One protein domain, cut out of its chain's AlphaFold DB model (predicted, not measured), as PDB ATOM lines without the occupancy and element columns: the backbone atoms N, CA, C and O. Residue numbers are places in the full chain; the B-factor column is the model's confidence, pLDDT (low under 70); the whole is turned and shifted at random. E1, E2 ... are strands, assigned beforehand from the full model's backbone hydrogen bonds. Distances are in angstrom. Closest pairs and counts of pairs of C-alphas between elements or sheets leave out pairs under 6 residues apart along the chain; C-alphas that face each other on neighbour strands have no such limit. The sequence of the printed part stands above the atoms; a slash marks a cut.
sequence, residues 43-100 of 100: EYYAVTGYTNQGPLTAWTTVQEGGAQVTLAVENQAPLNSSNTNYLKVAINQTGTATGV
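Overview. This is residues 43 to 100 of the 100 residues of an uncharacterized protein of Bacteroidales bacterium (UniProt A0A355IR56). Little regular structure is present: a long hairpin, E2 and E3, with the short antiparallel pair E1 and E4 folded back near its open end, and a long looped stretch, residues 43 to 61, before E1. The 58 printed residues hold four named strands, E1 to E4 in chain order, in two antiparallel two-stranded sheets, and no named helix; the class is all strand, with 21 residues in named elements. The whole is loose, radius of gyration of the C-alphas 13.9 A, and flat, 38 by 30 by 13 A.

Along the chain. E1 is residues 62 to 64, 6.5 A, from C-alpha 62 at (55.683, 1.576, 159.091). E2 is residues 68 to 74, 19.3 A; E3, 86 to 93, 21.6 A; E4, 97 to 99, 7.0 A, ending at C-alpha 99 (58.764, -0.065, 162.349).

Arrangement. In the hairpin E2 and E3, antiparallel at 159 degrees, N 70 and O 90 are within hydrogen-bond range at 2.9 A. E1 and E4 are antiparallel, with N 62 and O 99 within hydrogen-bond range at 2.9 A. The closest C-alphas of E2 and E4 are those of Val 69 and Thr 98, 6.8 A. E1 and E3 are apart.

Size, cuts and confidence. The C-alphas farthest apart, those of Gly 49 and Thr 96, are 40.7 A apart. The printed part has no cut; the link from E2 to E3 is long. No printed residue has pLDDT under 70.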
ATOM      1  N   GLU A  43      56.283  12.901 175.701       96.31
ATOM      2  CA  GLU A  43      55.750  13.675 176.836       96.31
ATOM      3  C   GLU A  43      54.432  14.398 176.522       96.31
ATOM      4  O   GLU A  43      53.846  15.034 177.394       96.31
ATOM      5  N   TYR A  44      53.951  14.352 175.277       96.81
ATOM      6  CA  TYR A  44      52.712  15.038 174.912       96.81
ATOM      7  C   TYR A  44      51.491  14.397 175.583       96.81
ATOM      8  O   TYR A  44      51.312  13.178 175.576       96.81
ATOM      9  N   TYR A  45      50.598  15.240 176.098       96.31
ATOM     10  CA  TYR A  45      49.350  14.836 176.736       96.31
ATOM     11  C   TYR A  45      48.200  15.755 176.324       96.31
ATOM     12  O   TYR A  45      48.394  16.913 175.948       96.31
ATOM     13  N   ALA A  46      46.979  15.229 176.408       97.00
ATOM     14  CA  ALA A  46      45.795  15.984 176.038       97.00
ATOM     15  C   ALA A  46      45.472  17.012 177.124       97.00
ATOM     16  O   ALA A  46      45.511  16.712 178.319       97.00
ATOM     17  N   VAL A  47      45.078  18.209 176.701       96.56
ATOM     18  CA  VAL A  47      44.597  19.262 177.594       96.56
ATOM     19  C   VAL A  47      43.188  19.621 177.157       96.56
ATOM     20  O   VAL A  47      42.981  20.176 176.076       96.56
ATOM     21  N   THR A  48      42.208  19.289 177.996       96.62
ATOM     22  CA  THR A  48      40.783  19.499 177.716       96.62
ATOM     23  C   THR A  48      40.508  20.945 177.308       96.62
ATOM     24  O   THR A  48      40.771  21.869 178.073       96.62
ATOM     25  N   GLY A  49      39.953  21.130 176.108       95.88
ATOM     26  CA  GLY A  49      39.627  22.447 175.552       95.88
ATOM     27  C   GLY A  49      40.764  23.146 174.800       95.88
ATOM     28  O   GLY A  49      40.511  24.197 174.220       95.88
ATOM     29  N   TYR A  50      41.972  22.570 174.758       93.62
ATOM     30  CA  TYR A  50      43.146  23.186 174.122       93.62
ATOM     31  C   TYR A  50      43.834  22.275 173.099       93.62
ATOM     32  O   TYR A  50      44.095  22.708 171.981       93.62
ATOM     33  N   THR A  51      44.115  21.014 173.444       94.44
ATOM     34  CA  THR A  51      44.807  20.069 172.551       94.44
ATOM     35  C   THR A  51      44.329  18.634 172.766       94.44
ATOM     36  O   THR A  51      44.006  18.230 173.883       94.44
ATOM     37  N   ASN A  52      44.293  17.855 171.685       95.56
ATOM     38  CA  ASN A  52      44.041  16.413 171.687       95.56
ATOM     39  C   ASN A  52      45.318  15.592 171.439       95.56
ATOM     40  O   ASN A  52      45.232  14.409 171.110       95.56
ATOM     41  N   GLN A  53      46.490  16.217 171.558       96.62
ATOM     42  CA  GLN A  53      47.768  15.533 171.426       96.62
ATOM     43  C   GLN A  53      47.911  14.456 172.502       96.62
ATOM     44  O   GLN A  53      47.448  14.599 173.630       96.62
ATOM     45  N   GLY A  54      48.559  13.359 172.141       97.25
ATOM     46  CA  GLY A  54      48.914  12.294 173.067       97.25
ATOM     47  C   GLY A  54      50.351  11.818 172.879       97.25
ATOM     48  O   GLY A  54      51.058  12.330 172.005       97.25
ATOM     49  N   PRO A  55      50.764  10.788 173.633       97.50
ATOM     50  CA  PRO A  55      52.153  10.334 173.674       97.50
ATOM     51  C   PRO A  55      52.719   9.884 172.318       97.50
ATOM     52  O   PRO A  55      53.923   9.962 172.099       97.50
ATOM     53  N   LEU A  56      51.858   9.466 171.383       97.56
ATOM     54  CA  LEU A  56      52.227   9.060 170.017       97.56
ATOM     55  C   LEU A  56      52.028  10.163 168.960       97.56
ATOM     56  O   LEU A  56      52.124   9.893 167.767       97.56
ATOM     57  N   THR A  57      51.747  11.409 169.354       97.69
ATOM     58  CA  THR A  57      51.683  12.531 168.397       97.69
ATOM     59  C   THR A  57      53.000  12.634 167.631       97.69
ATOM     60  O   THR A  57      54.057  12.543 168.249       97.69
ATOM     61  N   ALA A  58      52.918  12.860 166.316       97.31
ATOM     62  CA  ALA A  58      54.048  12.919 165.379       97.31
ATOM     63  C   ALA A  58      54.779  11.585 165.128       97.31
ATOM     64  O   ALA A  58      55.739  11.559 164.363       97.31
ATOM     65  N   TRP A  59      54.285  10.473 165.679       97.75
ATOM     66  CA  TRP A  59      54.789   9.128 165.410       97.75
ATOM     67  C   TRP A  59      53.737   8.306 164.663       97.75
ATOM     68  O   TRP A  59      52.548   8.359 164.978       97.75
ATOM     69  N   THR A  60      54.163   7.533 163.667       96.62
ATOM     70  CA  THR A  60      53.291   6.626 162.907       96.62
ATOM     71  C   THR A  60      53.965   5.274 162.747       96.62
ATOM     72  O   THR A  60      55.158   5.146 162.991       96.62
ATOM     73  N   THR A  61      53.213   4.247 162.371       97.12
ATOM     74  CA  THR A  61      53.783   2.930 162.089       97.12
ATOM     75  C   THR A  61      54.208   2.813 160.631       97.12
ATOM     76  O   THR A  61      53.513   3.258 159.719       97.12
ATOM     77  N   VAL A  62      55.322   2.118 160.404       96.81
ATOM     78  CA  VAL A  62      55.683   1.576 159.091       96.81
ATOM     79  C   VAL A  62      55.191   0.135 159.034       96.81
ATOM     80  O   VAL A  62      55.609  -0.700 159.839       96.81
ATOM     81  N   GLN A  63      54.277  -0.154 158.106       97.00
ATOM     82  CA  GLN A  63      53.649  -1.468 157.947       97.00
ATOM     83  C   GLN A  63      53.467  -1.804 156.464       97.00
ATOM     84  O   GLN A  63      52.444  -1.482 155.862       97.00
ATOM     85  N   GLU A  64      54.448  -2.479 155.865       97.62
ATOM     86  CA  GLU A  64      54.435  -2.825 154.439       97.62
ATOM     87  C   GLU A  64      54.508  -4.339 154.213       97.62
ATOM     88  O   GLU A  64      55.113  -5.081 154.987       97.62
ATOM     89  N   GLY A  65      53.899  -4.821 153.127       96.44
ATOM     90  CA  GLY A  65      53.940  -6.244 152.762       96.44
ATOM     91  C   GLY A  65      53.242  -7.169 153.765       96.44
ATOM     92  O   GLY A  65      53.693  -8.289 153.976       96.44
ATOM     93  N   GLY A  66      52.168  -6.696 154.409       96.12
ATOM     94  CA  GLY A  66      51.404  -7.466 155.398       96.12
ATOM     95  C   GLY A  66      51.942  -7.387 156.831       96.12
ATOM     96  O   GLY A  66      51.473  -8.131 157.689       96.12
ATOM     97  N   ALA A  67      52.901  -6.496 157.103       97.25
ATOM     98  CA  ALA A  67      53.421  -6.292 158.448       97.25
ATOM     99  C   ALA A  67      52.351  -5.762 159.421       97.25
ATOM    100  O   ALA A  67      51.530  -4.903 159.088       97.25
ATOM    101  N   GLN A  68      52.404  -6.238 160.666       97.50
ATOM    102  CA  GLN A  68      51.545  -5.774 161.754       97.50
ATOM    103  C   GLN A  68      52.398  -5.258 162.908       97.50
ATOM    104  O   GLN A  68      53.150  -6.027 163.506       97.50
ATOM    105  N   VAL A  69      52.259  -3.970 163.229       97.69
ATOM    106  CA  VAL A  69      53.007  -3.290 164.294       97.69
ATOM    107  C   VAL A  69      52.044  -2.642 165.274       97.69
ATOM    108  O   VAL A  69      51.045  -2.046 164.877       97.69
ATOM    109  N   THR A  70      52.356  -2.737 166.561       96.88
ATOM    110  CA  THR A  70      51.679  -1.987 167.619       96.88
ATOM    111  C   THR A  70      52.693  -1.111 168.337       96.88
ATOM    112  O   THR A  70      53.739  -1.596 168.770       96.88
ATOM    113  N   LEU A  71      52.364   0.172 168.470       97.44
ATOM    114  CA  LEU A  71      53.118   1.126 169.274       97.44
ATOM    115  C   LEU A  71      52.428   1.324 170.621       97.44
ATOM    116  O   LEU A  71      51.205   1.445 170.686       97.44
ATOM    117  N   ALA A  72      53.222   1.392 171.682       97.25
ATOM    118  CA  ALA A  72      52.777   1.810 173.003       97.25
ATOM    119  C   ALA A  72      53.851   2.687 173.644       97.25
ATOM    120  O   ALA A  72      55.041   2.437 173.465       97.25
ATOM    121  N   VAL A  73      53.436   3.695 174.407       98.12
ATOM    122  CA  VAL A  73      54.344   4.441 175.282       98.12
ATOM    123  C   VAL A  73      54.225   3.849 176.679       98.12
ATOM    124  O   VAL A  73      53.122   3.715 177.208       98.12
ATOM    125  N   GLU A  74      55.354   3.445 177.247       98.00
ATOM    126  CA  GLU A  74      55.447   2.819 178.565       98.00
ATOM    127  C   GLU A  74      56.432   3.591 179.455       98.00
ATOM    128  O   GLU A  74      57.266   4.351 178.966       98.00
ATOM    129  N   ASN A  75      56.345   3.384 180.771       97.12
ATOM    130  CA  ASN A  75      57.200   4.049 181.760       97.12
ATOM    131  C   ASN A  75      57.689   3.125 182.892       97.12
ATOM    132  O   ASN A  75      58.173   3.593 183.920       97.12
ATOM    133  N   GLN A  76      57.562   1.804 182.721       97.56
ATOM    134  CA  GLN A  76      57.865   0.822 183.775       97.56
ATOM    135  C   GLN A  76      59.367   0.537 183.933       97.56
ATOM    136  O   GLN A  76      59.818   0.141 185.004       97.56
ATOM    137  N   ALA A  77      60.145   0.742 182.869       96.44
ATOM    138  CA  ALA A  77      61.601   0.611 182.849       96.44
ATOM    139  C   ALA A  77      62.225   1.836 182.150       96.44
ATOM    140  O   ALA A  77      62.700   1.725 181.019       96.44
ATOM    141  N   PRO A  78      62.159   3.024 182.778       96.44
ATOM    142  CA  PRO A  78      62.577   4.273 182.153       96.44
ATOM    143  C   PRO A  78      64.083   4.299 181.875       96.44
ATOM    144  O   PRO A  78      64.866   3.660 182.580       96.44
ATOM    145  N   LEU A  79      64.504   5.106 180.896       95.00
ATOM    146  CA  LEU A  79      65.927   5.300 180.600       95.00
ATOM    147  C   LEU A  79      66.665   5.910 181.802       95.00
ATOM    148  O   LEU A  79      67.787   5.515 182.114       95.00
ATOM    149  N   ASN A  80      66.047   6.904 182.449       96.69
ATOM    150  CA  ASN A  80      66.529   7.545 183.672       96.69
ATOM    151  C   ASN A  80      65.395   8.338 184.356       96.69
ATOM    152  O   ASN A  80      64.273   8.397 183.861       96.69
ATOM    153  N   SER A  81      65.688   8.980 185.490       96.06
ATOM    154  CA  SER A  81      64.705   9.749 186.269       96.06
ATOM    155  C   SER A  81      64.147  10.993 185.567       96.06
ATOM    156  O   SER A  81      63.125  11.510 186.005       96.06
ATOM    157  N   SER A  82      64.816  11.501 184.531       95.56
ATOM    158  CA  SER A  82      64.404  12.693 183.780       95.56
ATOM    159  C   SER A  82      63.712  12.364 182.457       95.56
ATOM    160  O   SER A  82      63.054  13.231 181.897       95.56
ATOM    161  N   ASN A  83      63.864  11.139 181.951       95.69
ATOM    162  CA  ASN A  83      63.231  10.666 180.725       95.69
ATOM    163  C   ASN A  83      62.555   9.325 181.022       95.69
ATOM    164  O   ASN A  83      63.182   8.259 180.960       95.69
ATOM    165  N   THR A  84      61.301   9.424 181.462       96.88
ATOM    166  CA  THR A  84      60.570   8.306 182.058       96.88
ATOM    167  C   THR A  84      59.736   7.528 181.050       96.88
ATOM    168  O   THR A  84      59.455   6.355 181.287       96.88
ATOM    169  N   ASN A  85      59.381   8.142 179.923       97.94
ATOM    170  CA  ASN A  85      58.589   7.521 178.872       97.94
ATOM    171  C   ASN A  85      59.487   6.937 177.771       97.94
ATOM    172  O   ASN A  85      60.484   7.532 177.367       97.94
ATOM    173  N   TYR A  86      59.125   5.765 177.251       97.50
ATOM    174  CA  TYR A  86      59.784   5.159 176.095       97.50
ATOM    175  C   TYR A  86      58.773   4.520 175.146       97.50
ATOM    176  O   TYR A  86      57.717   4.035 175.557       97.50
ATOM    177  N   LEU A  87      59.119   4.492 173.857       97.69
ATOM    178  CA  LEU A  87      58.346   3.796 172.837       97.69
ATOM    179  C   LEU A  87      58.658   2.300 172.857       97.69
ATOM    180  O   LEU A  87      59.794   1.878 172.641       97.69
ATOM    181  N   LYS A  88      57.621   1.493 173.046       97.12
ATOM    182  CA  LYS A  88      57.638   0.058 172.792       97.12
ATOM    183  C   LYS A  88      57.046  -0.223 171.420       97.12
ATOM    184  O   LYS A  88      55.899   0.125 171.140       97.12
ATOM    185  N   VAL A  89      57.827  -0.917 170.599       97.31
ATOM    186  CA  VAL A  89      57.427  -1.384 169.270       97.31
ATOM    187  C   VAL A  89      57.229  -2.894 169.333       97.31
ATOM    188  O   VAL A  89      58.182  -3.639 169.557       97.31
ATOM    189  N   ALA A  90      55.996  -3.356 169.146       96.94
ATOM    190  CA  ALA A  90      55.680  -4.774 169.034       96.94
ATOM    191  C   ALA A  90      55.429  -5.129 167.566       96.94
ATOM    192  O   ALA A  90      54.479  -4.638 166.958       96.94
ATOM    193  N   ILE A  91      56.282  -5.984 166.999       96.25
ATOM    194  CA  ILE A  91      56.105  -6.530 165.649       96.25
ATOM    195  C   ILE A  91      55.318  -7.834 165.789       96.25
ATOM    196  O   ILE A  91      55.867  -8.861 166.185       96.25
ATOM    197  N   ASN A  92      54.024  -7.781 165.488       96.44
ATOM    198  CA  ASN A  92      53.111  -8.919 165.599       96.44
ATOM    199  C   ASN A  92      53.158  -9.817 164.354       96.44
ATOM    200  O   ASN A  92      52.910 -11.017 164.441       96.44
ATOM    201  N   GLN A  93      53.481  -9.238 163.195       96.69
ATOM    202  CA  GLN A  93      53.682  -9.957 161.940       96.69
ATOM    203  C   GLN A  93      54.749  -9.243 161.111       96.69
ATOM    204  O   GLN A  93      54.713  -8.019 160.972       96.69
ATOM    205  N   THR A  94      55.685 -10.003 160.541       94.69
ATOM    206  CA  THR A  94      56.689  -9.472 159.616       94.69
ATOM    207  C   THR A  94      56.106  -9.277 158.216       94.69
ATOM    208  O   THR A  94      55.161  -9.952 157.808       94.69
ATOM    209  N   GLY A  95      56.692  -8.348 157.470       94.56
ATOM    210  CA  GLY A  95      56.373  -8.071 156.073       94.56
ATOM    211  C   GLY A  95      57.612  -7.539 155.360       94.56
ATOM    212  O   GLY A  95      58.735  -7.841 155.764       94.56
ATOM    213  N   THR A  96      57.423  -6.732 154.321       95.44
ATOM    214  CA  THR A  96      58.534  -6.127 153.570       95.44
ATOM    215  C   THR A  96      59.228  -5.017 154.365       95.44
ATOM    216  O   THR A  96      60.451  -4.917 154.310       95.44
ATOM    217  N   ALA A  97      58.475  -4.237 155.151       94.38
ATOM    218  CA  ALA A  97      59.012  -3.236 156.071       94.38
ATOM    219  C   ALA A  97      58.136  -3.125 157.328       94.38
ATOM    220  O   ALA A  97      56.910  -3.240 157.260       94.38
ATOM    221  N   THR A  98      58.772  -2.922 158.481       94.44
ATOM    222  CA  THR A  98      58.118  -2.844 159.791       94.44
ATOM    223  C   THR A  98      58.858  -1.849 160.680       94.44
ATOM    224  O   THR A  98      60.087  -1.876 160.718       94.44
ATOM    225  N   GLY A  99      58.139  -1.004 161.418       91.81
ATOM    226  CA  GLY A  99      58.764  -0.065 162.349       91.81
ATOM    227  C   GLY A  99      57.916   1.159 162.673       91.81
ATOM    228  O   GLY A  99      56.686   1.081 162.744       91.81
ATOM    229  N   VAL A 100      58.623   2.265 162.875       90.88
ATOM    230  CA  VAL A 100      58.156   3.616 163.189       90.88
ATOM    231  C   VAL A 100      58.952   4.606 162.346       90.88
ATOM    232  O   VAL A 100      60.156   4.325 162.142       90.88
TER     233      VAL A 100